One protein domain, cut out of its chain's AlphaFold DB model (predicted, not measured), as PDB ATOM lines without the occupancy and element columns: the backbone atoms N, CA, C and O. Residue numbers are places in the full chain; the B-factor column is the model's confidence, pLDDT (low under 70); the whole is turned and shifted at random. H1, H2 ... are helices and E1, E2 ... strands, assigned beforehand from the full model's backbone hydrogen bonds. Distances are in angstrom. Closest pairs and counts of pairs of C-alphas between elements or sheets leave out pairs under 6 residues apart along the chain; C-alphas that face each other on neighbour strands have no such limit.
ATOM      1  N   GLU A  13     200.591 262.189 182.585       93.56
ATOM      2  CA  GLU A  13     202.010 261.899 182.462       93.56
ATOM      3  C   GLU A  13     202.250 260.404 182.227       93.56
ATOM      4  O   GLU A  13     201.569 259.536 182.785       93.56
ATOM      5  N   PHE A  14     203.243 260.099 181.395       95.62
ATOM      6  CA  PHE A  14     203.765 258.750 181.228       95.62
ATOM      7  C   PHE A  14     205.290 258.751 181.228       95.62
ATOM      8  O   PHE A  14     205.920 259.744 180.859       95.62
ATOM      9  N   VAL A  15     205.873 257.609 181.583       96.69
ATOM     10  CA  VAL A  15     207.273 257.299 181.290       96.69
ATOM     11  C   VAL A  15     207.390 255.936 180.620       96.69
ATOM     12  O   VAL A  15     206.585 255.029 180.851       96.69
ATOM     13  N   PHE A  16     208.403 255.807 179.774       97.62
ATOM     14  CA  PHE A  16     208.783 254.562 179.133       97.62
ATOM     15  C   PHE A  16     210.267 254.311 179.380       97.62
ATOM     16  O   PHE A  16     211.105 255.162 179.089       97.62
ATOM     17  N   ASP A  17     210.595 253.147 179.927       97.25
ATOM     18  CA  ASP A  17     211.972 252.681 180.024       97.25
ATOM     19  C   ASP A  17     212.266 251.710 178.867       97.25
ATOM     20  O   ASP A  17     211.794 250.565 178.897       97.25
ATOM     21  N   PRO A  18     213.059 252.123 177.859       95.75
ATOM     22  CA  PRO A  18     213.420 251.255 176.742       95.75
ATOM     23  C   PRO A  18     214.299 250.071 177.170       95.75
ATOM     24  O   PRO A  18     214.319 249.049 176.490       95.75
ATOM     25  N   GLY A  19     215.025 250.179 178.292       93.62
ATOM     26  CA  GLY A  19     215.898 249.114 178.783       93.62
ATOM     27  C   GLY A  19     215.132 247.892 179.276       93.62
ATOM     28  O   GLY A  19     215.530 246.765 178.991       93.62
ATOM     29  N   SER A  20     214.025 248.117 179.985       94.56
ATOM     30  CA  SER A  20     213.154 247.057 180.500       94.56
ATOM     31  C   SER A  20     211.872 246.851 179.685       94.56
ATOM     32  O   SER A  20     211.117 245.926 179.973       94.56
ATOM     33  N   SER A  21     211.617 247.679 178.663       95.00
ATOM     34  CA  SER A  21     210.330 247.732 177.949       95.00
ATOM     35  C   SER A  21     209.145 247.936 178.902       95.00
ATOM     36  O   SER A  21     208.095 247.300 178.769       95.00
ATOM     37  N   THR A  22     209.323 248.821 179.884       96.12
ATOM     38  CA  THR A  22     208.300 249.142 180.883       96.12
ATOM     39  C   THR A  22     207.649 250.470 180.541       96.12
ATOM     40  O   THR A  22     208.324 251.487 180.416       96.12
ATOM     41  N   PHE A  23     206.324 250.471 180.426       95.75
ATOM     42  CA  PHE A  23     205.522 251.670 180.220       95.75
ATOM     43  C   PHE A  23     204.609 251.879 181.420       95.75
ATOM     44  O   PHE A  23     203.838 250.984 181.774       95.75
ATOM     45  N   VAL A  24     204.664 253.065 182.020       94.62
ATOM     46  CA  VAL A  24     203.726 253.469 183.069       94.62
ATOM     47  C   VAL A  24     203.130 254.824 182.737       94.62
ATOM     48  O   VAL A  24     203.820 255.753 182.332       94.62
ATOM     49  N   VAL A  25     201.821 254.922 182.917       93.75
ATOM     50  CA  VAL A  25     201.022 256.118 182.670       93.75
ATOM     51  C   VAL A  25     200.124 256.325 183.870       93.75
ATOM     52  O   VAL A  25     199.562 255.360 184.396       93.75
ATOM     53  N   GLY A  26     199.995 257.559 184.336       91.38
ATOM     54  CA  GLY A  26     199.212 257.815 185.531       91.38
ATOM     55  C   GLY A  26     199.810 258.865 186.438       91.38
ATOM     56  O   GLY A  26     200.654 259.668 186.063       91.38
ATOM     57  N   ARG A  27     199.379 258.795 187.694       85.69
ATOM     58  CA  ARG A  27     199.959 259.551 188.797       85.69
ATOM     59  C   ARG A  27     200.574 258.561 189.770       85.69
ATOM     60  O   ARG A  27     199.900 257.627 190.206       85.69
ATOM     61  N   ALA A  28     201.843 258.760 190.107       82.19
ATOM     62  CA  ALA A  28     202.510 257.937 191.104       82.19
ATOM     63  C   ALA A  28     201.855 258.118 192.484       82.19
ATOM     64  O   ALA A  28     201.461 259.222 192.865       82.19
ATOM     65  N   ARG A  29     201.754 257.026 193.254       79.06
ATOM     66  CA  ARG A  29     201.191 257.050 194.616       79.06
ATOM     67  C   ARG A  29     202.075 257.827 195.594       79.06
ATOM     68  O   ARG A  29     201.564 258.471 196.504       79.06
ATOM     69  N   VAL A  30     203.389 257.738 195.405       79.88
ATOM     70  CA  VAL A  30     204.396 258.501 196.142       79.88
ATOM     71  C   VAL A  30     204.966 259.528 195.174       79.88
ATOM     72  O   VAL A  30     205.412 259.161 194.092       79.88
ATOM     73  N   GLN A  31     204.900 260.805 195.545       82.00
ATOM     74  CA  GLN A  31     205.409 261.897 194.721       82.00
ATOM     75  C   GLN A  31     206.839 262.234 195.144       82.00
ATOM     76  O   GLN A  31     207.091 262.503 196.318       82.00
ATOM     77  N   THR A  32     207.761 262.219 194.187       82.94
ATOM     78  CA  THR A  32     209.171 262.580 194.351       82.94
ATOM     79  C   THR A  32     209.595 263.448 193.168       82.94
ATOM     80  O   THR A  32     209.631 262.958 192.041       82.94
ATOM     81  N   GLY A  33     209.906 264.723 193.409       86.50
ATOM     82  CA  GLY A  33     210.243 265.661 192.332       86.50
ATOM     83  C   GLY A  33     209.048 265.945 191.417       86.50
ATOM     84  O   GLY A  33     207.944 266.220 191.895       86.50
ATOM     85  N   SER A  34     209.271 265.892 190.107       89.12
ATOM     86  CA  SER A  34     208.236 266.038 189.079       89.12
ATOM     87  C   SER A  34     207.338 264.790 188.951       89.12
ATOM     88  O   SER A  34     207.697 263.697 189.408       89.12
ATOM     89  N   PRO A  35     206.159 264.899 188.307       89.94
ATOM     90  CA  PRO A  35     205.304 263.741 188.037       89.94
ATOM     91  C   PRO A  35     206.017 262.636 187.244       89.94
ATOM     92  O   PRO A  35     205.871 261.459 187.571       89.94
ATOM     93  N   HIS A  36     206.841 263.004 186.254       92.12
ATOM     94  CA  HIS A  36     207.649 262.050 185.490       92.12
ATOM     95  C   HIS A  36     208.684 261.346 186.367       92.12
ATOM     96  O   HIS A  36     208.777 260.122 186.314       92.12
ATOM     97  N   GLU A  37     209.417 262.078 187.209       93.06
ATOM     98  CA  GLU A  37     210.378 261.479 188.151       93.06
ATOM     99  C   GLU A  37     209.694 260.540 189.144       93.06
ATOM    100  O   GLU A  37     210.196 259.454 189.427       93.06
ATOM    101  N   SER A  38     208.504 260.912 189.618       93.44
ATOM    102  CA  SER A  38     207.706 260.066 190.506       93.44
ATOM    103  C   SER A  38     207.303 258.752 189.824       93.44
ATOM    104  O   SER A  38     207.346 257.688 190.443       93.44
ATOM    105  N   LEU A  39     206.941 258.801 188.536       93.50
ATOM    106  CA  LEU A  39     206.630 257.606 187.752       93.50
ATOM    107  C   LEU A  39     207.878 256.747 187.503       93.50
ATOM    108  O   LEU A  39     207.830 255.541 187.736       93.50
ATOM    109  N   ALA A  40     208.998 257.349 187.095       93.81
ATOM    110  CA  ALA A  40     210.255 256.633 186.869       93.81
ATOM    111  C   ALA A  40     210.760 255.945 188.148       93.81
ATOM    112  O   ALA A  40     211.113 254.766 188.123       93.81
ATOM    113  N   SER A  41     210.697 256.644 189.283       92.88
ATOM    114  CA  SER A  41     211.031 256.109 190.607       92.88
ATOM    115  C   SER A  41     210.150 254.916 190.987       92.88
ATOM    116  O   SER A  41     210.642 253.920 191.515       92.88
ATOM    117  N   SER A  42     208.856 254.953 190.640       92.50
ATOM    118  CA  SER A  42     207.916 253.873 190.977       92.50
ATOM    119  C   SER A  42     208.224 252.533 190.299       92.50
ATOM    120  O   SER A  42     207.806 251.492 190.803       92.50
ATOM    121  N   ILE A  43     208.974 252.555 189.194       92.62
ATOM    122  CA  ILE A  43     209.454 251.359 188.487       92.62
ATOM    123  C   ILE A  43     210.964 251.136 188.641       92.62
ATOM    124  O   ILE A  43     211.503 250.222 188.024       92.62
ATOM    125  N   GLY A  44     211.654 251.954 189.444       92.19
ATOM    126  CA  GLY A  44     213.108 251.886 189.603       92.19
ATOM    127  C   GLY A  44     213.883 252.130 188.303       92.19
ATOM    128  O   GLY A  44     214.943 251.538 188.113       92.19
ATOM    129  N   ALA A  45     213.344 252.949 187.393       93.75
ATOM    130  CA  ALA A  45     213.981 253.233 186.110       93.75
ATOM    131  C   ALA A  45     215.238 254.096 186.272       93.75
ATOM    132  O   ALA A  45     215.321 254.944 187.161       93.75
ATOM    133  N   ASP A  46     216.192 253.914 185.359       93.69
ATOM    134  CA  ASP A  46     217.387 254.749 185.252       93.69
ATOM    135  C   ASP A  46     217.025 256.127 184.652       93.69
ATOM    136  O   ASP A  46     216.636 256.195 183.477       93.69
ATOM    137  N   PRO A  47     217.171 257.237 185.407       91.69
ATOM    138  CA  PRO A  47     216.830 258.583 184.939       91.69
ATOM    139  C   PRO A  47     217.595 259.029 183.684       91.69
ATOM    140  O   PRO A  47     217.132 259.916 182.969       91.69
ATOM    141  N   SER A  48     218.759 258.431 183.405       92.81
ATOM    142  CA  SER A  48     219.579 258.748 182.229       92.81
ATOM    143  C   SER A  48     219.097 258.078 180.937       92.81
ATOM    144  O   SER A  48     219.600 258.384 179.859       92.81
ATOM    145  N   ARG A  49     218.137 257.149 181.033       94.19
ATOM    146  CA  ARG A  49     217.647 256.345 179.900       94.19
ATOM    147  C   ARG A  49     216.141 256.410 179.716       94.19
ATOM    148  O   ARG A  49     215.663 256.265 178.593       94.19
ATOM    149  N   VAL A  50     215.402 256.580 180.808       96.44
ATOM    150  CA  VAL A  50     213.944 256.667 180.780       96.44
ATOM    151  C   VAL A  50     213.504 257.882 179.967       96.44
ATOM    152  O   VAL A  50     214.092 258.958 180.071       96.44
ATOM    153  N   VAL A  51     212.462 257.715 179.162       96.81
ATOM    154  CA  VAL A  51     211.821 258.810 178.432       96.81
ATOM    155  C   VAL A  51     210.466 259.127 179.043       96.81
ATOM    156  O   VAL A  51     209.838 258.278 179.675       96.81
ATOM    157  N   GLY A  52     210.004 260.360 178.865       95.06
ATOM    158  CA  GLY A  52     208.743 260.825 179.431       95.06
ATOM    159  C   GLY A  52     207.959 261.679 178.456       95.06
ATOM    160  O   GLY A  52     208.509 262.224 177.498       95.06
ATOM    161  N   GLY A  53     206.668 261.808 178.729       94.75
ATOM    162  CA  GLY A  53     205.786 262.617 177.909       94.75
ATOM    163  C   GLY A  53     204.375 262.704 178.457       94.75
ATOM    164  O   GLY A  53     204.104 262.297 179.593       94.75
ATOM    165  N   MET A  54     203.472 263.208 177.622       93.75
ATOM    166  CA  MET A  54     202.048 263.260 177.918       93.75
ATOM    167  C   MET A  54     201.283 262.255 177.072       93.75
ATOM    168  O   MET A  54     201.511 262.116 175.874       93.75
ATOM    169  N   PHE A  55     200.339 261.582 177.710       93.19
ATOM    170  CA  PHE A  55     199.404 260.642 177.127       93.19
ATOM    171  C   PHE A  55     198.019 261.283 177.081       93.19
ATOM    172  O   PHE A  55     197.538 261.861 178.055       93.19
ATOM    173  N   MET A  56     197.367 261.179 175.932       90.62
ATOM    174  CA  MET A  56     196.054 261.754 175.668       90.62
ATOM    175  C   MET A  56     195.209 260.750 174.890       90.62
ATOM    176  O   MET A  56     195.725 259.953 174.102       90.62
ATOM    177  N   ARG A  57     193.890 260.815 175.077       87.00
ATOM    178  CA  ARG A  57     192.940 260.091 174.231       87.00
ATOM    179  C   ARG A  57     192.365 261.016 173.175       87.00
ATOM    180  O   ARG A  57     191.914 262.114 173.491       87.00
ATOM    181  N   SER A  58     192.382 260.570 171.923       83.19
ATOM    182  CA  SER A  58     191.658 261.250 170.854       83.19
ATOM    183  C   SER A  58     190.154 260.998 170.986       83.19
ATOM    184  O   SER A  58     189.722 260.043 171.632       83.19
ATOM    185  N   GLU A  59     189.348 261.837 170.337       77.00
ATOM    186  CA  GLU A  59     187.883 261.716 170.314       77.00
ATOM    187  C   GLU A  59     187.406 260.350 169.777       77.00
ATOM    188  O   GLU A  59     186.380 259.835 170.208       77.00
ATOM    189  N   GLY A  60     188.203 259.710 168.911       76.00
ATOM    190  CA  GLY A  60     187.957 258.364 168.381       76.00
ATOM    191  C   GLY A  60     188.503 257.214 169.237       76.00
ATOM    192  O   GLY A  60     188.576 256.089 168.752       76.00
ATOM    193  N   GLY A  61     188.950 257.473 170.470       77.00
ATOM    194  CA  GLY A  61     189.515 256.455 171.367       77.00
ATOM    195  C   GLY A  61     190.961 256.049 171.058       77.00
ATOM    196  O   GLY A  61     191.503 255.165 171.723       77.00
ATOM    197  N   GLY A  62     191.602 256.702 170.087       86.25
ATOM    198  CA  GLY A  62     193.014 256.504 169.773       86.25
ATOM    199  C   GLY A  62     193.930 257.094 170.842       86.25
ATOM    200  O   GLY A  62     193.532 257.959 171.625       86.25
ATOM    201  N   ILE A  63     195.178 256.633 170.864       91.75
ATOM    202  CA  ILE A  63     196.188 257.116 171.803       91.75
ATOM    203  C   ILE A  63     197.078 258.140 171.106       91.75
ATOM    204  O   ILE A  63     197.662 257.869 170.056       91.75
ATOM    205  N   LEU A  64     197.195 259.312 171.721       92.38
ATOM    206  CA  LEU A  64     198.108 260.370 171.317       92.38
ATOM    207  C   LEU A  64     199.170 260.521 172.401       92.38
ATOM    208  O   LEU A  64     198.837 260.621 173.583       92.38
ATOM    209  N   THR A  65     200.438 260.548 172.005       93.62
ATOM    210  CA  THR A  65     201.547 260.819 172.925       93.62
ATOM    211  C   THR A  65     202.465 261.898 172.375       93.62
ATOM    212  O   THR A  65     202.504 262.127 171.165       93.62
ATOM    213  N   ASN A  66     203.186 262.575 173.259       93.31
ATOM    214  CA  ASN A  66     204.254 263.500 172.888       93.31
ATOM    215  C   ASN A  66     205.470 263.334 173.809       93.31
ATOM    216  O   ASN A  66     205.477 262.449 174.664       93.31
ATOM    217  N   GLU A  67     206.467 264.197 173.648       94.50
ATOM    218  CA  GLU A  67     207.719 264.180 174.418       94.50
ATOM    219  C   GLU A  67     207.732 265.221 175.550       94.50
ATOM    220  O   GLU A  67     208.786 265.559 176.088       94.50
ATOM    221  N   TYR A  68     206.563 265.754 175.920       91.12
ATOM    222  CA  TYR A  68     206.456 266.831 176.899       91.12
ATOM    223  C   TYR A  68     206.750 266.320 178.316       91.12
ATOM    224  O   TYR A  68     205.886 265.796 179.022       91.12
ATOM    225  N   SER A  69     208.007 266.464 178.722       88.06
ATOM    226  CA  SER A  69     208.528 266.114 180.040       88.06
ATOM    227  C   SER A  69     209.622 267.096 180.425       88.06
ATOM    228  O   SER A  69     210.420 267.461 179.579       88.06
ATOM    229  N   GLY A  70     209.709 267.522 181.687       83.69
ATOM    230  CA  GLY A  70     210.763 268.457 182.112       83.69
ATOM    231  C   GLY A  70     212.168 267.840 182.115       83.69
ATOM    232  O   GLY A  70     213.133 268.501 181.739       83.69
ATOM    233  N   HIS A  71     212.270 266.561 182.490       87.06
ATOM    234  CA  HIS A  71     213.551 265.881 182.735       87.06
ATOM    235  C   HIS A  71     213.907 264.844 181.672       87.06
ATOM    236  O   HIS A  71     215.081 264.654 181.374       87.06
ATOM    237  N   TYR A  72     212.908 264.184 181.083       93.06
ATOM    238  CA  TYR A  72     213.135 262.990 180.262       93.06
ATOM    239  C   TYR A  72     212.887 263.201 178.773       93.06
ATOM    240  O   TYR A  72     213.023 262.268 177.985       93.06
ATOM    241  N   TRP A  73     212.555 264.429 178.368       89.94
ATOM    242  CA  TRP A  73     212.400 264.779 176.958       89.94
ATOM    243  C   TRP A  73     213.708 264.616 176.168       89.94
ATOM    244  O   TRP A  73     213.689 264.259 174.998       89.94
ATOM    245  N   GLN A  74     214.853 264.834 176.822       93.12
ATOM    246  CA  GLN A  74     216.185 264.795 176.201       93.12
ATOM    247  C   GLN A  74     216.641 263.378 175.848       93.12
ATOM    248  O   GLN A  74     217.509 263.202 174.998       93.12
ATOM    249  N   ASN A  75     216.056 262.370 176.501       95.06
ATOM    250  CA  ASN A  75     216.420 260.970 176.304       95.06
ATOM    251  C   ASN A  75     215.729 260.369 175.066       95.06
ATOM    252  O   ASN A  75     216.047 259.248 174.662       95.06
ATOM    253  N   TRP A  76     214.789 261.096 174.449       95.69
ATOM    254  CA  TRP A  76     214.182 260.676 173.194       95.69
ATOM    255  C   TRP A  76     215.198 260.726 172.056       95.69
ATOM    256  O   TRP A  76     215.794 261.755 171.745       95.69
ATOM    257  N   THR A  77     215.354 259.589 171.387       95.44
ATOM    258  CA  THR A  77     216.125 259.443 170.150       95.44
ATOM    259  C   THR A  77     215.251 258.773 169.090       95.44
ATOM    260  O   THR A  77     214.269 258.112 169.446       95.44
ATOM    261  N   PRO A  78     215.598 258.859 167.791       95.31
ATOM    262  CA  PRO A  78     214.869 258.141 166.745       95.31
ATOM    263  C   PRO A  78     214.718 256.640 167.039       95.31
ATOM    264  O   PRO A  78     213.663 256.056 166.802       95.31
ATOM    265  N   GLN A  79     215.746 256.024 167.626       95.62
ATOM    266  CA  GLN A  79     215.728 254.616 168.017       95.62
ATOM    267  C   GLN A  79     214.744 254.352 169.165       95.62
ATOM    268  O   GLN A  79     213.975 253.397 169.096       95.62
ATOM    269  N   VAL A  80     214.729 255.198 170.202       96.38
ATOM    270  CA  VAL A  80     213.807 255.038 171.343       96.38
ATOM    271  C   VAL A  80     212.355 255.290 170.925       96.38
ATOM    272  O   VAL A  80     211.462 254.570 171.366       96.38
ATOM    273  N   ARG A  81     212.105 256.236 170.010       96.44
ATOM    274  CA  ARG A  81     210.771 256.467 169.419       96.44
ATOM    275  C   ARG A  81     210.243 255.240 168.694       96.44
ATOM    276  O   ARG A  81     209.074 254.882 168.860       96.44
ATOM    277  N   GLN A  82     211.107 254.587 167.915       95.94
ATOM    278  CA  GLN A  82     210.744 253.354 167.230       95.94
ATOM    279  C   GLN A  82     210.443 252.241 168.241       95.94
ATOM    280  O   GLN A  82     209.376 251.644 168.169       95.94
ATOM    281  N   GLN A  83     211.307 252.037 169.243       96.62
ATOM    282  CA  GLN A  83     211.085 251.039 170.298       96.62
ATOM    283  C   GLN A  83     209.776 251.265 171.060       96.62
ATOM    284  O   GLN A  83     209.037 250.317 171.312       96.62
ATOM    285  N   PHE A  84     209.472 252.515 171.408       96.69
ATOM    286  CA  PHE A  84     208.218 252.874 172.059       96.69
ATOM    287  C   PHE A  84     207.011 252.549 171.168       96.69
ATOM    288  O   PHE A  84     206.055 251.914 171.620       96.69
ATOM    289  N   SER A  85     207.071 252.939 169.893       95.38
ATOM    290  CA  SER A  85     206.003 252.668 168.927       95.38
ATOM    291  C   SER A  85     205.790 251.166 168.741       95.38
ATOM    292  O   SER A  85     204.653 250.694 168.785       95.38
ATOM    293  N   ASP A  86     206.864 250.395 168.593       96.00
ATOM    294  CA  ASP A  86     206.811 248.940 168.445       96.00
ATOM    295  C   ASP A  86     206.240 248.278 169.703       96.00
ATOM    296  O   ASP A  86     205.352 247.425 169.614       96.00
ATOM    297  N   PHE A  87     206.684 248.719 170.885       96.31
ATOM    298  CA  PHE A  87     206.158 248.254 172.163       96.31
ATOM    299  C   PHE A  87     204.647 248.479 172.247       96.31
ATOM    300  O   PHE A  87     203.900 247.532 172.491       96.31
ATOM    301  N   MET A  88     204.172 249.698 171.997       95.31
ATOM    302  CA  MET A  88     202.751 250.022 172.103       95.31
ATOM    303  C   MET A  88     201.899 249.242 171.092       95.31
ATOM    304  O   MET A  88     200.855 248.688 171.454       95.31
ATOM    305  N   ASN A  89     202.379 249.100 169.852       94.44
ATOM    306  CA  ASN A  89     201.729 248.266 168.839       94.44
ATOM    307  C   ASN A  89     201.653 246.794 169.270       94.44
ATOM    308  O   ASN A  89     200.596 246.178 169.144       94.44
ATOM    309  N   SER A  90     202.723 246.245 169.855       95.81
ATOM    310  CA  SER A  90     202.736 244.862 170.358       95.81
ATOM    311  C   SER A  90     201.708 244.611 171.471       95.81
ATOM    312  O   SER A  90     201.261 243.482 171.664       95.81
ATOM    313  N   ARG A  91     201.297 245.665 172.190       93.00
ATOM    314  CA  ARG A  91     200.249 245.620 173.222       93.00
ATOM    315  C   ARG A  91     198.841 245.880 172.676       93.00
ATOM    316  O   ARG A  91     197.903 245.956 173.463       93.00
ATOM    317  N   GLY A  92     198.680 246.018 171.357       91.88
ATOM    318  CA  GLY A  92     197.399 246.348 170.726       91.88
ATOM    319  C   GLY A  92     196.954 247.791 170.977       91.88
ATOM    320  O   GLY A  92     195.766 248.096 170.889       91.88
ATOM    321  N   LEU A  93     197.898 248.674 171.312       90.00
ATOM    322  CA  LEU A  93     197.664 250.073 171.653       90.00
ATOM    323  C   LEU A  93     198.375 250.985 170.641       90.00
ATOM    324  O   LEU A  93     199.298 251.694 171.030       90.00
ATOM    325  N   PRO A  94     198.005 250.982 169.347       89.75
ATOM    326  CA  PRO A  94     198.659 251.839 168.363       89.75
ATOM    327  C   PRO A  94     198.570 253.309 168.793       89.75
ATOM    328  O   PRO A  94     197.494 253.815 169.130       89.75
ATOM    329  N   THR A  95     199.712 253.994 168.787       90.50
ATOM    330  CA  THR A  95     199.819 255.389 169.227       90.50
ATOM    331  C   THR A  95     200.286 256.294 168.104       90.50
ATOM    332  O   THR A  95     201.208 255.945 167.373       90.50
ATOM    333  N   VAL A  96     199.739 257.506 168.038       92.12
ATOM    334  CA  VAL A  96     200.348 258.602 167.276       92.12
ATOM    335  C   VAL A  96     201.277 259.362 168.217       92.12
ATOM    336  O   VAL A  96     200.810 260.053 169.126       92.12
ATOM    337  N   HIS A  97     202.583 259.204 168.019       92.38
ATOM    338  CA  HIS A  97     203.612 259.895 168.791       92.38
ATOM    339  C   HIS A  97     204.048 261.178 168.071       92.38
ATOM    340  O   HIS A  97     204.284 261.157 166.863       92.38
ATOM    341  N   ARG A  98     204.121 262.300 168.793       90.81
ATOM    342  CA  ARG A  98     204.572 263.597 168.268       90.81
ATOM    343  C   ARG A  98     205.867 264.014 168.945       90.81
ATOM    344  O   ARG A  98     205.914 264.103 170.166       90.81
ATOM    345  N   GLU A  99     206.876 264.302 168.136       89.62
ATOM    346  CA  GLU A  99     208.154 264.815 168.621       89.62
ATOM    347  C   GLU A  99     208.002 266.243 169.154       89.62
ATOM    348  O   GLU A  99     207.242 267.043 168.596       89.62
TER     349      GLU A  99
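What this domain is: This is residues 13 to 99 of the 101 residues of an uncharacterized protein of Pandoraea pnomenusa (UniProt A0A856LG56). Look for one strongly twisted sheet of five strands, curled like part of a barrel, with short helix H1 over one face and longer H2 on the other: three layers. Hairpins E1 with E2 and E3 with E4 make four strands; E5 adds an edge beside E4. The printed part has 87 residues, with two named helices and five named strands, E1 E2 H1 E3 E4 H2 E5; the sheet, E2 E1 E3 E4 E5, is mixed, and so is the class, helices and strands. It is compact and rounded, radius of gyration of the C-alphas 12.0 A, spans 33 by 27 by 21 A.

Where its parts are: Find C-alpha 51 at (211.821, 258.810, 178.432); from there E3 runs 19.4 A to residue 57. E1, residues 13 to 17, begins at (202.010, 261.899, 182.462) and spans 13.8 A. Find E2 at residues 22 to 25, E4 at 63 to 66, H1 at 35 to 42 and H2, 18.3 A, at 78 to 90. E5, residues 95 to 98, ends at (204.572, 263.597, 168.268).

How they stand to each other: E3 pairs antiparallel with E1 over residues 51 to 54 (N 14 to O 53, 3.0 A) and with E4 over 55 to 57 (N 56 to O 64, 2.8 A). E2 is antiparallel to E1, N 15 to O 24 at 2.9 A; E5 is parallel to E4, N 65 to O 96 at 2.9 A. H1, at a height over the sheet of 8.7 A, lies over E1, and only just not over E3 with 2 C-alphas on it; it runs slantwise, 40 degrees to E1 on the local plane. Its closest C-alphas to E1 are His 36 and Val 15, 6.4 A. H2, on the opposite face at a height of 7.2 A, is over none of the strands; it touches E5, closest C-alphas Met 88 and Thr 95, 6.8 A. E4, H2, E5 form a strand-helix-strand unit, parallel neighbours joined through a helix; E2, H1, E3 form a split one, with E1 between; both crossovers are right-handed. In H1 and H2 every O i to N i+4 pair is within hydrogen-bond range.

The domain as a whole: The farthest C-alphas, Ser 48 and Gly 60, are 34.5 A apart. The printed part has no cut; E4 to H2 is the long link. No printed residue is under 70 in pLDDT.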